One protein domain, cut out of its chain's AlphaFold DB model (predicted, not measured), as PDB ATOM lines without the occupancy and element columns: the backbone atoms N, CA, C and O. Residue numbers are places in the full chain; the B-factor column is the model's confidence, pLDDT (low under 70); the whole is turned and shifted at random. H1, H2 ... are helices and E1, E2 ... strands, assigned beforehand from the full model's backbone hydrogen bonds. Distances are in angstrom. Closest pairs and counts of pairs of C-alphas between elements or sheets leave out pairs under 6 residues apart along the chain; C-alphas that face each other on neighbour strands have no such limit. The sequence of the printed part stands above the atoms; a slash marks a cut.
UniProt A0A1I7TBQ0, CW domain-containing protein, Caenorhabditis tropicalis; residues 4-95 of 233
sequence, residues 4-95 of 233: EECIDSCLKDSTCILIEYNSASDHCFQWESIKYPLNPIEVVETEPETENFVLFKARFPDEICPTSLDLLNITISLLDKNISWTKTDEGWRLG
ATOM      1  N   GLU A   4      -1.079 -20.315  24.969       86.81
ATOM      2  CA  GLU A   4      -1.629 -19.242  25.803       86.81
ATOM      3  C   GLU A   4      -0.616 -18.770  26.856       86.81
ATOM      4  O   GLU A   4      -0.390 -17.573  26.985       86.81
ATOM      5  N   GLU A   5       0.074 -19.692  27.536       88.12
ATOM      6  CA  GLU A   5       1.139 -19.358  28.491       88.12
ATOM      7  C   GLU A   5       2.322 -18.637  27.817       88.12
ATOM      8  O   GLU A   5       2.879 -17.691  28.380       88.12
ATOM      9  N   CYS A   6       2.688 -19.057  26.601       89.75
ATOM     10  CA  CYS A   6       3.744 -18.444  25.796       89.75
ATOM     11  C   CYS A   6       3.413 -16.982  25.446       89.75
ATOM     12  O   CYS A   6       4.232 -16.085  25.675       89.75
ATOM     13  N   ILE A   7       2.193 -16.739  24.951       90.56
ATOM     14  CA  ILE A   7       1.687 -15.403  24.611       90.56
ATOM     15  C   ILE A   7       1.618 -14.523  25.862       90.56
ATOM     16  O   ILE A   7       2.158 -13.413  25.875       90.56
ATOM     17  N   ASP A   8       1.003 -15.026  26.932       91.62
ATOM     18  CA  ASP A   8       0.812 -14.288  28.179       91.62
ATOM     19  C   ASP A   8       2.133 -13.837  28.800       91.62
ATOM     20  O   ASP A   8       2.234 -12.722  29.322       91.62
ATOM     21  N   SER A   9       3.147 -14.700  28.746       91.88
ATOM     22  CA  SER A   9       4.486 -14.382  29.226       91.88
ATOM     23  C   SER A   9       5.081 -13.203  28.454       91.88
ATOM     24  O   SER A   9       5.545 -12.249  29.074       91.88
ATOM     25  N   CYS A  10       5.016 -13.215  27.119       91.56
ATOM     26  CA  CYS A  10       5.543 -12.123  26.297       91.56
ATOM     27  C   CYS A  10       4.751 -10.812  26.465       91.56
ATOM     28  O   CYS A  10       5.317  -9.715  26.474       91.56
ATOM     29  N   LEU A  11       3.428 -10.887  26.637       89.50
ATOM     30  CA  LEU A  11       2.601  -9.702  26.874       89.50
ATOM     31  C   LEU A  11       2.951  -9.012  28.201       89.50
ATOM     32  O   LEU A  11       2.996  -7.778  28.242       89.50
ATOM     33  N   LYS A  12       3.255  -9.787  29.249       90.69
ATOM     34  CA  LYS A  12       3.638  -9.279  30.579       90.69
ATOM     35  C   LYS A  12       5.092  -8.800  30.645       90.69
ATOM     36  O   LYS A  12       5.394  -7.915  31.440       90.69
ATOM     37  N   ASP A  13       5.972  -9.340  29.805       89.88
ATOM     38  CA  ASP A  13       7.377  -8.937  29.733       89.88
ATOM     39  C   ASP A  13       7.549  -7.614  28.955       89.88
ATOM     40  O   ASP A  13       7.115  -7.473  27.808       89.88
ATOM     41  N   SER A  14       8.181  -6.611  29.572       88.31
ATOM     42  CA  SER A  14       8.441  -5.297  28.959       88.31
ATOM     43  C   SER A  14       9.569  -5.305  27.919       88.31
ATOM     44  O   SER A  14       9.761  -4.316  27.208       88.31
ATOM     45  N   THR A  15      10.312  -6.405  27.836       87.69
ATOM     46  CA  THR A  15      11.464  -6.605  26.954       87.69
ATOM     47  C   THR A  15      11.145  -7.538  25.791       87.69
ATOM     48  O   THR A  15      11.846  -7.496  24.781       87.69
ATOM     49  N   CYS A  16      10.078  -8.338  25.890       90.69
ATOM     50  CA  CYS A  16       9.667  -9.230  24.813       90.69
ATOM     51  C   CYS A  16       9.174  -8.444  23.590       90.69
ATOM     52  O   CYS A  16       8.300  -7.575  23.684       90.69
ATOM     53  N   ILE A  17       9.739  -8.785  22.435       90.44
ATOM     54  CA  ILE A  17       9.442  -8.206  21.128       90.44
ATOM     55  C   ILE A  17       8.435  -9.078  20.386       90.44
ATOM     56  O   ILE A  17       7.407  -8.590  19.911       90.44
ATOM     57  N   LEU A  18       8.747 -10.366  20.267       92.12
ATOM     58  CA  LEU A  18       7.939 -11.348  19.560       92.12
ATOM     59  C   LEU A  18       8.176 -12.746  20.122       92.12
ATOM     60  O   LEU A  18       9.166 -12.995  20.816       92.12
ATOM     61  N   ILE A  19       7.275 -13.653  19.774       92.69
ATOM     62  CA  ILE A  19       7.408 -15.081  20.020       92.69
ATOM     63  C   ILE A  19       7.420 -15.847  18.705       92.69
ATOM     64  O   ILE A  19       6.695 -15.518  17.767       92.69
ATOM     65  N   GLU A  20       8.236 -16.887  18.679       91.06
ATOM     66  CA  GLU A  20       8.176 -17.966  17.707       91.06
ATOM     67  C   GLU A  20       7.566 -19.175  18.416       91.06
ATOM     68  O   GLU A  20       8.025 -19.576  19.490       91.06
ATOM     69  N   TYR A  21       6.501 -19.726  17.842       90.31
ATOM     70  CA  TYR A  21       5.793 -20.868  18.401       90.31
ATOM     71  C   TYR A  21       5.612 -21.955  17.349       90.31
ATOM     72  O   TYR A  21       5.074 -21.700  16.273       90.31
ATOM     73  N   ASN A  22       6.011 -23.181  17.683       88.88
ATOM     74  CA  ASN A  22       5.813 -24.352  16.839       88.88
ATOM     75  C   ASN A  22       4.710 -25.242  17.432       88.88
ATOM     76  O   ASN A  22       4.885 -25.816  18.512       88.88
ATOM     77  N   SER A  23       3.587 -25.395  16.719       84.25
ATOM     78  CA  SER A  23       2.440 -26.161  17.228       84.25
ATOM     79  C   SER A  23       2.683 -27.667  17.295       84.25
ATOM     80  O   SER A  23       2.114 -28.323  18.167       84.25
ATOM     81  N   ALA A  24       3.540 -28.213  16.430       85.75
ATOM     82  CA  ALA A  24       3.852 -29.642  16.403       85.75
ATOM     83  C   ALA A  24       4.676 -30.097  17.622       85.75
ATOM     84  O   ALA A  24       4.544 -31.234  18.079       85.75
ATOM     85  N   SER A  25       5.539 -29.221  18.142       87.00
ATOM     86  CA  SER A  25       6.493 -29.527  19.218       87.00
ATOM     87  C   SER A  25       6.186 -28.853  20.558       87.00
ATOM     88  O   SER A  25       6.880 -29.141  21.533       87.00
ATOM     89  N   ASP A  26       5.170 -27.982  20.627       85.81
ATOM     90  CA  ASP A  26       4.874 -27.132  21.799       85.81
ATOM     91  C   ASP A  26       6.099 -26.290  22.219       85.81
ATOM     92  O   ASP A  26       6.329 -26.001  23.400       85.81
ATOM     93  N   HIS A  27       6.939 -25.939  21.236       89.00
ATOM     94  CA  HIS A  27       8.131 -25.129  21.441       89.00
ATOM     95  C   HIS A  27       7.774 -23.649  21.334       89.00
ATOM     96  O   HIS A  27       7.215 -23.210  20.334       89.00
ATOM     97  N   CYS A  28       8.134 -22.889  22.365       91.06
ATOM     98  CA  CYS A  28       7.973 -21.443  22.429       91.06
ATOM     99  C   CYS A  28       9.339 -20.802  22.651       91.06
ATOM    100  O   CYS A  28      10.040 -21.137  23.612       91.06
ATOM    101  N   PHE A  29       9.678 -19.844  21.798       90.44
ATOM    102  CA  PHE A  29      10.889 -19.052  21.896       90.44
ATOM    103  C   PHE A  29      10.545 -17.563  21.916       90.44
ATOM    104  O   PHE A  29       9.778 -17.082  21.086       90.44
ATOM    105  N   GLN A  30      11.106 -16.827  22.877       90.38
ATOM    106  CA  GLN A  30      10.854 -15.397  23.054       90.38
ATOM    107  C   GLN A  30      12.071 -14.585  22.621       90.38
ATOM    108  O   GLN A  30      13.200 -14.837  23.050       90.38
ATOM    109  N   TRP A  31      11.825 -13.578  21.793       88.44
ATOM    110  CA  TRP A  31      12.833 -12.621  21.368       88.44
ATOM    111  C   TRP A  31      12.766 -11.388  22.266       88.44
ATOM    112  O   TRP A  31      11.760 -10.683  22.285       88.44
ATOM    113  N   GLU A  32      13.839 -11.123  23.011       86.44
ATOM    114  CA  GLU A  32      13.909 -10.044  24.003       86.44
ATOM    115  C   GLU A  32      14.868  -8.929  23.559       86.44
ATOM    116  O   GLU A  32      15.984  -9.191  23.102       86.44
ATOM    117  N   SER A  33      14.481  -7.673  23.778       79.12
ATOM    118  CA  SER A  33      15.262  -6.489  23.394       79.12
ATOM    119  C   SER A  33      16.606  -6.366  24.116       79.12
ATOM    120  O   SER A  33      17.557  -5.837  23.549       79.12
ATOM    121  N   ILE A  34      16.715  -6.890  25.341       72.75
ATOM    122  CA  ILE A  34      17.955  -6.850  26.136       72.75
ATOM    123  C   ILE A  34      18.986  -7.869  25.621       72.75
ATOM    124  O   ILE A  34      20.190  -7.654  25.750       72.75
ATOM    125  N   LYS A  35      18.531  -8.984  25.032       67.44
ATOM    126  CA  LYS A  35      19.406 -10.075  24.570       67.44
ATOM    127  C   LYS A  35      19.888  -9.896  23.131       67.44
ATOM    128  O   LYS A  35      20.968 -10.384  22.807       67.44
ATOM    129  N   TYR A  36      19.133  -9.185  22.291       62.59
ATOM    130  CA  TYR A  36      19.420  -9.049  20.855       62.59
ATOM    131  C   TYR A  36      19.584  -7.586  20.404       62.59
ATOM    132  O   TYR A  36      18.833  -7.121  19.548       62.59
ATOM    133  N   PRO A  37      20.552  -6.824  20.946       56.81
ATOM    134  CA  PRO A  37      20.465  -5.366  20.923       56.81
ATOM    135  C   PRO A  37      20.799  -4.661  19.595       56.81
ATOM    136  O   PRO A  37      20.764  -3.436  19.583       56.81
ATOM    137  N   LEU A  38      21.154  -5.333  18.488       56.62
ATOM    138  CA  LEU A  38      21.772  -4.612  17.351       56.62
ATOM    139  C   LEU A  38      21.353  -5.018  15.937       56.62
ATOM    140  O   LEU A  38      21.560  -4.226  15.019       56.62
ATOM    141  N   ASN A  39      20.761  -6.193  15.732       70.12
ATOM    142  CA  ASN A  39      20.349  -6.593  14.388       70.12
ATOM    143  C   ASN A  39      18.872  -6.266  14.171       70.12
ATOM    144  O   ASN A  39      18.055  -6.560  15.049       70.12
ATOM    145  N   PRO A  40      18.512  -5.691  13.011       78.62
ATOM    146  CA  PRO A  40      17.136  -5.674  12.557       78.62
ATOM    147  C   PRO A  40      16.510  -7.065  12.677       78.62
ATOM    148  O   PRO A  40      17.099  -8.061  12.261       78.62
ATOM    149  N   ILE A  41      15.323  -7.121  13.263       86.06
ATOM    150  CA  ILE A  41      14.478  -8.306  13.254       86.06
ATOM    151  C   ILE A  41      13.641  -8.229  11.990       86.06
ATOM    152  O   ILE A  41      12.943  -7.238  11.780       86.06
ATOM    153  N   GLU A  42      13.690  -9.281  11.185       88.19
ATOM    154  CA  GLU A  42      12.830  -9.459  10.021       88.19
ATOM    155  C   GLU A  42      11.912 -10.653  10.269       88.19
ATOM    156  O   GLU A  42      12.349 -11.736  10.651       88.19
ATOM    157  N   VAL A  43      10.619 -10.420  10.090       88.31
ATOM    158  CA  VAL A  43       9.562 -11.418  10.157       88.31
ATOM    159  C   VAL A  43       9.075 -11.610   8.734       88.31
ATOM    160  O   VAL A  43       8.447 -10.715   8.169       88.31
ATOM    161  N   VAL A  44       9.397 -12.768   8.174       88.50
ATOM    162  CA  VAL A  44       9.054 -13.149   6.804       88.50
ATOM    163  C   VAL A  44       7.994 -14.237   6.854       88.50
ATOM    164  O   VAL A  44       8.083 -15.160   7.664       88.50
ATOM    165  N   GLU A  45       6.980 -14.119   6.003       84.19
ATOM    166  CA  GLU A  45       5.974 -15.165   5.856       84.19
ATOM    167  C   GLU A  45       6.597 -16.394   5.176       84.19
ATOM    168  O   GLU A  45       7.178 -16.305   4.095       84.19
ATOM    169  N   THR A  46       6.504 -17.549   5.831       81.94
ATOM    170  CA  THR A  46       6.994 -18.828   5.303       81.94
ATOM    171  C   THR A  46       5.840 -19.743   4.916       81.94
ATOM    172  O   THR A  46       4.693 -19.513   5.294       81.94
ATOM    173  N   GLU A  47       6.152 -20.832   4.211       79.88
ATOM    174  CA  GLU A  47       5.156 -21.832   3.825       79.88
ATOM    175  C   GLU A  47       4.409 -22.404   5.052       79.88
ATOM    176  O   GLU A  47       5.038 -22.733   6.072       79.88
ATOM    177  N   PRO A  48       3.077 -22.584   4.961       73.94
ATOM    178  CA  PRO A  48       2.231 -22.991   6.087       73.94
ATOM    179  C   PRO A  48       2.531 -24.405   6.606       73.94
ATOM    180  O   PRO A  48       2.149 -24.749   7.722       73.94
ATOM    181  N   GLU A  49       3.243 -25.226   5.829       75.56
ATOM    182  CA  GLU A  49       3.648 -26.591   6.199       75.56
ATOM    183  C   GLU A  49       4.641 -26.640   7.373       75.56
ATOM    184  O   GLU A  49       4.880 -27.701   7.942       75.56
ATOM    185  N   THR A  50       5.228 -25.499   7.743       73.88
ATOM    186  CA  THR A  50       6.211 -25.411   8.830       73.88
ATOM    187  C   THR A  50       5.592 -25.475  10.227       73.88
ATOM    188  O   THR A  50       6.328 -25.679  11.191       73.88
ATOM    189  N   GLU A  51       4.265 -25.310  10.354       81.56
ATOM    190  CA  GLU A  51       3.546 -25.253  11.645       81.56
ATOM    191  C   GLU A  51       4.155 -24.254  12.656       81.56
ATOM    192  O   GLU A  51       3.955 -24.351  13.872       81.56
ATOM    193  N   ASN A  52       4.914 -23.287  12.136       85.38
ATOM    194  CA  ASN A  52       5.540 -22.211  12.879       85.38
ATOM    195  C   ASN A  52       4.678 -20.963  12.758       85.38
ATOM    196  O   ASN A  52       4.296 -20.551  11.663       85.38
ATOM    197  N   PHE A  53       4.417 -20.334  13.893       86.69
ATOM    198  CA  PHE A  53       3.720 -19.066  13.968       86.69
ATOM    199  C   PHE A  53       4.620 -18.055  14.654       86.69
ATOM    200  O   PHE A  53       5.207 -18.330  15.702       86.69
ATOM    201  N   VAL A  54       4.695 -16.865  14.071       89.12
ATOM    202  CA  VAL A  54       5.334 -15.714  14.698       89.12
ATOM    203  C   VAL A  54       4.244 -14.768  15.168       89.12
ATOM    204  O   VAL A  54       3.393 -14.349  14.384       89.12
ATOM    205  N   LEU A  55       4.271 -14.418  16.452       88.88
ATOM    206  CA  LEU A  55       3.401 -13.391  17.013       88.88
ATOM    207  C   LEU A  55       4.281 -12.276  17.561       88.88
ATOM    208  O   LEU A  55       5.042 -12.484  18.501       88.88
ATOM    209  N   PHE A  56       4.182 -11.086  16.982       88.44
ATOM    210  CA  PHE A  56       4.921  -9.924  17.460       88.44
ATOM    211  C   PHE A  56       4.028  -8.982  18.259       88.44
ATOM    212  O   PHE A  56       2.842  -8.800  17.977       88.44
ATOM    213  N   LYS A  57       4.612  -8.381  19.294       88.06
ATOM    214  CA  LYS A  57       3.920  -7.468  20.194       88.06
ATOM    215  C   LYS A  57       3.713  -6.125  19.498       88.06
ATOM    216  O   LYS A  57       4.629  -5.551  18.905       88.06
ATOM    217  N   ALA A  58       2.489  -5.622  19.594       86.62
ATOM    218  CA  ALA A  58       2.050  -4.430  18.890       86.62
ATOM    219  C   ALA A  58       1.101  -3.588  19.749       86.62
ATOM    220  O   ALA A  58       0.333  -4.103  20.561       86.62
ATOM    221  N   ARG A  59       1.145  -2.276  19.535       83.69
ATOM    222  CA  ARG A  59       0.167  -1.284  19.965       83.69
ATOM    223  C   ARG A  59      -0.458  -0.676  18.722       83.69
ATOM    224  O   ARG A  59       0.250  -0.194  17.831       83.69
ATOM    225  N   PHE A  60      -1.782  -0.705  18.697       78.56
ATOM    226  CA  PHE A  60      -2.594  -0.068  17.675       78.56
ATOM    227  C   PHE A  60      -2.996   1.338  18.140       78.56
ATOM    228  O   PHE A  60      -3.105   1.564  19.347       78.56
ATOM    229  N   PRO A  61      -3.180   2.291  17.210       72.06
ATOM    230  CA  PRO A  61      -3.608   3.647  17.553       72.06
ATOM    231  C   PRO A  61      -5.004   3.682  18.192       72.06
ATOM    232  O   PRO A  61      -5.252   4.534  19.039       72.06
ATOM    233  N   ASP A  62      -5.868   2.728  17.838       72.50
ATOM    234  CA  ASP A  62      -7.203   2.547  18.404       72.50
ATOM    235  C   ASP A  62      -7.316   1.170  19.081       72.50
ATOM    236  O   ASP A  62      -6.655   0.213  18.676       72.50
ATOM    237  N   GLU A  63      -8.209   1.030  20.066       69.31
ATOM    238  CA  GLU A  63      -8.498  -0.256  20.736       69.31
ATOM    239  C   GLU A  63      -9.286  -1.252  19.856       69.31
ATOM    240  O   GLU A  63      -9.771  -2.279  20.333       69.31
ATOM    241  N   ILE A  64      -9.447  -0.960  18.564       74.56
ATOM    242  CA  ILE A  64     -10.197  -1.791  17.623       74.56
ATOM    243  C   ILE A  64      -9.209  -2.583  16.773       74.56
ATOM    244  O   ILE A  64      -8.335  -2.005  16.128       74.56
ATOM    245  N   CYS A  65      -9.387  -3.906  16.725       73.44
ATOM    246  CA  CYS A  65      -8.643  -4.760  15.806       73.44
ATOM    247  C   CYS A  65      -8.882  -4.289  14.360       73.44
ATOM    248  O   CYS A  65     -10.023  -4.313  13.889       73.44
ATOM    249  N   PRO A  66      -7.838  -3.853  13.650       74.00
ATOM    250  CA  PRO A  66      -7.993  -3.274  12.329       74.00
ATOM    251  C   PRO A  66      -8.297  -4.335  11.268       74.00
ATOM    252  O   PRO A  66      -7.804  -5.458  11.325       74.00
ATOM    253  N   THR A  67      -9.060  -3.953  10.243       76.69
ATOM    254  CA  THR A  67      -9.411  -4.845   9.123       76.69
ATOM    255  C   THR A  67      -8.241  -5.099   8.166       76.69
ATOM    256  O   THR A  67      -8.228  -6.104   7.463       76.69
ATOM    257  N   SER A  68      -7.266  -4.189   8.110       77.75
ATOM    258  CA  SER A  68      -6.032  -4.339   7.333       77.75
ATOM    259  C   SER A  68      -4.869  -3.723   8.100       77.75
ATOM    260  O   SER A  68      -5.022  -2.687   8.747       77.75
ATOM    261  N   LEU A  69      -3.704  -4.360   8.000       75.44
ATOM    262  CA  LEU A  69      -2.454  -3.887   8.590       75.44
ATOM    263  C   LEU A  69      -1.656  -2.979   7.635       75.44
ATOM    264  O   LEU A  69      -0.639  -2.422   8.035       75.44
ATOM    265  N   ASP A  70      -2.111  -2.801   6.389       70.94
ATOM    266  CA  ASP A  70      -1.343  -2.150   5.313       70.94
ATOM    267  C   ASP A  70      -1.166  -0.643   5.508       70.94
ATOM    268  O   ASP A  70      -0.229  -0.051   4.979       70.94
ATOM    269  N   LEU A  71      -2.085  -0.017   6.243       68.38
ATOM    270  CA  LEU A  71      -2.164   1.436   6.419       68.38
ATOM    271  C   LEU A  71      -1.897   1.873   7.863       68.38
ATOM    272  O   LEU A  71      -2.160   3.020   8.220       68.38
ATOM    273  N   LEU A  72      -1.418   0.961   8.711       72.81
ATOM    274  CA  LEU A  72      -1.274   1.226  10.134       72.81
ATOM    275  C   LEU A  72       0.167   1.464  10.532       72.81
ATOM    276  O   LEU A  72       1.065   0.678  10.236       72.81
ATOM    277  N   ASN A  73       0.338   2.499  11.342       76.38
ATOM    278  CA  ASN A  73       1.558   2.709  12.101       76.38
ATOM    279  C   ASN A  73       1.536   1.783  13.318       76.38
ATOM    280  O   ASN A  73       1.106   2.170  14.405       76.38
ATOM    281  N   ILE A  74       1.964   0.539  13.117       84.62
ATOM    282  CA  ILE A  74       2.084  -0.441  14.194       84.62
ATOM    283  C   ILE A  74       3.348  -0.130  14.989       84.62
ATOM    284  O   ILE A  74       4.444  -0.039  14.436       84.62
ATOM    285  N   THR A  75       3.205   0.032  16.302       86.81
ATOM    286  CA  THR A  75       4.335   0.319  17.194       86.81
ATOM    287  C   THR A  75       4.467  -0.745  18.266       86.81
ATOM    288  O   THR A  75       3.515  -1.451  18.569       86.81
ATOM    289  N   ILE A  76       5.643  -0.874  18.857       86.81
ATOM    290  CA  ILE A  76       5.884  -1.638  20.072       86.81
ATOM    291  C   ILE A  76       6.465  -0.697  21.119       86.81
ATOM    292  O   ILE A  76       7.240   0.202  20.792       86.81
ATOM    293  N   SER A  77       6.093  -0.896  22.378       84.75
ATOM    294  CA  SER A  77       6.685  -0.157  23.488       84.75
ATOM    295  C   SER A  77       7.655  -1.051  24.231       84.75
ATOM    296  O   SER A  77       7.241  -2.021  24.862       84.75
ATOM    297  N   LEU A  78       8.936  -0.715  24.133       80.75
ATOM    298  CA  LEU A  78      10.047  -1.441  24.737       80.75
ATOM    299  C   LEU A  78      10.830  -0.470  25.608       80.75
ATOM    300  O   LEU A  78      11.284   0.553  25.102       80.75
ATOM    301  N   LEU A  79      10.998  -0.791  26.896       76.88
ATOM    302  CA  LEU A  79      11.771   0.034  27.842       76.88
ATOM    303  C   LEU A  79      11.400   1.533  27.753       76.88
ATOM    304  O   LEU A  79      12.268   2.390  27.597       76.88
ATOM    305  N   ASP A  80      10.097   1.824  27.749       72.44
ATOM    306  CA  ASP A  80       9.516   3.175  27.644       72.44
ATOM    307  C   ASP A  80       9.773   3.929  26.324       72.44
ATOM    308  O   ASP A  80       9.446   5.108  26.199       72.44
ATOM    309  N   LYS A  81      10.283   3.247  25.291       76.06
ATOM    310  CA  LYS A  81      10.408   3.778  23.928       76.06
ATOM    311  C   LYS A  81       9.364   3.160  23.008       76.06
ATOM    312  O   LYS A  81       9.201   1.943  22.974       76.06
ATOM    313  N   ASN A  82       8.698   3.997  22.215       81.12
ATOM    314  CA  ASN A  82       7.818   3.543  21.141       81.12
ATOM    315  C   ASN A  82       8.627   3.372  19.858       81.12
ATOM    316  O   ASN A  82       9.240   4.321  19.371       81.12
ATOM    317  N   ILE A  83       8.623   2.163  19.311       82.81
ATOM    318  CA  ILE A  83       9.380   1.804  18.118       82.81
ATOM    319  C   ILE A  83       8.400   1.293  17.078       82.81
ATOM    320  O   ILE A  83       7.584   0.424  17.361       82.81
ATOM    321  N   SER A  84       8.465   1.844  15.871       84.94
ATOM    322  CA  SER A  84       7.565   1.438  14.796       84.94
ATOM    323  C   SER A  84       8.078   0.191  14.094       84.94
ATOM    324  O   SER A  84       9.248   0.125  13.692       84.94
ATOM    325  N   TRP A  85       7.171  -0.755  13.888       86.75
ATOM    326  CA  TRP A  85       7.329  -1.795  12.888       86.75
ATOM    327  C   TRP A  85       7.278  -1.160  11.500       86.75
ATOM    328  O   TRP A  85       6.529  -0.213  11.253       86.75
ATOM    329  N   THR A  86       8.096  -1.663  10.588       84.50
ATOM    330  CA  THR A  86       8.109  -1.237   9.190       84.50
ATOM    331  C   THR A  86       7.630  -2.398   8.345       84.50
ATOM    332  O   THR A  86       8.218  -3.475   8.388       84.50
ATOM    333  N   LYS A  87       6.556  -2.185   7.589       83.06
ATOM    334  CA  LYS A  87       6.059  -3.190   6.657       83.06
ATOM    335  C   LYS A  87       7.032  -3.343   5.483       83.06
ATOM    336  O   LYS A  87       7.581  -2.348   5.011       83.06
ATOM    337  N   THR A  88       7.240  -4.572   5.031       84.12
ATOM    338  CA  THR A  88       7.993  -4.911   3.816       84.12
ATOM    339  C   THR A  88       7.095  -5.700   2.861       84.12
ATOM    340  O   THR A  88       5.966  -6.049   3.213       84.12
ATOM    341  N   ASP A  89       7.585  -5.984   1.655       84.31
ATOM    342  CA  ASP A  89       6.857  -6.822   0.692       84.31
ATOM    343  C   ASP A  89       6.710  -8.276   1.180       84.31
ATOM    344  O   ASP A  89       5.747  -8.950   0.827       84.31
ATOM    345  N   GLU A  90       7.636  -8.737   2.026       85.06
ATOM    346  CA  GLU A  90       7.718 -10.119   2.526       85.06
ATOM    347  C   GLU A  90       7.201 -10.284   3.970       85.06
ATOM    348  O   GLU A  90       7.128 -11.400   4.486       85.06
ATOM    349  N   GLY A  91       6.841  -9.183   4.640       87.94
ATOM    350  CA  GLY A  91       6.341  -9.201   6.011       87.94
ATOM    351  C   GLY A  91       6.614  -7.907   6.776       87.94
ATOM    352  O   GLY A  91       6.106  -6.838   6.423       87.94
ATOM    353  N   TRP A  92       7.369  -8.004   7.871       87.62
ATOM    354  CA  TRP A  92       7.610  -6.897   8.800       87.62
ATOM    355  C   TRP A  92       9.048  -6.865   9.290       87.62
ATOM    356  O   TRP A  92       9.660  -7.899   9.525       87.62
ATOM    357  N   ARG A  93       9.569  -5.666   9.538       88.12
ATOM    358  CA  ARG A  93      10.878  -5.479  10.160       88.12
ATOM    359  C   ARG A  93      10.835  -4.506  11.328       88.12
ATOM    360  O   ARG A  93      10.088  -3.525  11.319       88.12
ATOM    361  N   LEU A  94      11.677  -4.755  12.320       87.44
ATOM    362  CA  LEU A  94      11.902  -3.892  13.473       87.44
ATOM    363  C   LEU A  94      13.401  -3.665  13.619       87.44
ATOM    364  O   LEU A  94      14.176  -4.610  13.607       87.44
ATOM    365  N   GLY A  95      13.817  -2.416  13.780       84.94
ATOM    366  CA  GLY A  95      15.222  -2.076  13.974       84.94
ATOM    367  C   GLY A  95      15.407  -1.100  15.124       84.94
ATOM    368  O   GLY A  95      14.492  -0.353  15.489       84.94
TER     369      GLY A  95
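AT A GLANCE: This is residues 4 to 95 of the 233 residues of the protein "CW domain-containing protein" of Caenorhabditis tropicalis (UniProt A0A1I7TBQ0). A three-stranded antiparallel sheet, E2 E1 E4, has the helix H1 over one face; the strand pair E3 and E7 lies on the side away from H1, near the E4 edge, and the hairpin E5 and E6 sits beyond the end where E1 begins. A long link between E4 and E5 swings away from this body, and its residues 62 to 68 stick out. The printed part has 92 residues, with one named helix and seven named strands in the order H1 E1 E2 E3 E4 E5 E6 E7. The class is mixed, helices and strands, with under half of the residues in named elements. The whole is compact, with a radius of gyration of the C-alphas of 13.4 A, and spans 34 by 28 by 28 A.

IN THESE COORDINATES: In the largest sheet, E1 is residues 16 to 22 and 17.5 A long, beginning at C-alpha 16 (9.667, -9.230, 24.813). E2 is residues 27 to 32, 16.4 A, and E4 is residues 52 to 56, 13.1 A. H1 is residues 4 to 12, 12.2 A, from C-alpha 4 at (-1.629, -19.242, 25.803). E3 is residues 41 to 44, 9.7 A, and E7 is residues 91 to 94, 10.7 A, ending at C-alpha 94 (11.902, -3.892, 13.473). E5 is residues 75 to 78, 9.6 A, and E6 is residues 81 to 84, 9.8 A.

HOW THE PARTS SIT: E1 is the inner strand; E2 and E4 are the edge strands. E1 and E2 form a hairpin, with N 20 and O 29 2.9 A apart, within hydrogen-bond range. E1 and E4 are antiparallel, with N 19 and O 55 at 2.8 A. H1 is on this sheet at a height of 9.0 A, over E1 and only just not over E2, on which 2 of its 9 C-alphas fall; on the local plane it stands at 1 degree to E1, along the strands. The closest C-alphas of H1 and E1 are those of Cys 10 and Cys 16, 5.3 A. In H1 every O i to N i+4 pair is within hydrogen-bond range. The closest C-alphas of E3 and E4, those of Val 43 and Val 54, are 7.5 A apart. E3 and E7 are antiparallel, with N 43 and O 92 at 2.8 A. E5 and E6 form a hairpin, with N 76 and O 83 at 2.8 A. The closest C-alphas of E1 and E5 are those of Ile 17 and Ile 76, 7.5 A. H1 and E7 are apart.

THE WHOLE: The two C-alphas farthest apart, those of Glu 49 and Asp 80, are 37.2 A apart. The printed part has no cut. The link from E4 to E5, 18 residues, is long. The mean pLDDT of the printed part is 82.7; residues 35 to 38, residue 63 and residue 71 are under 70.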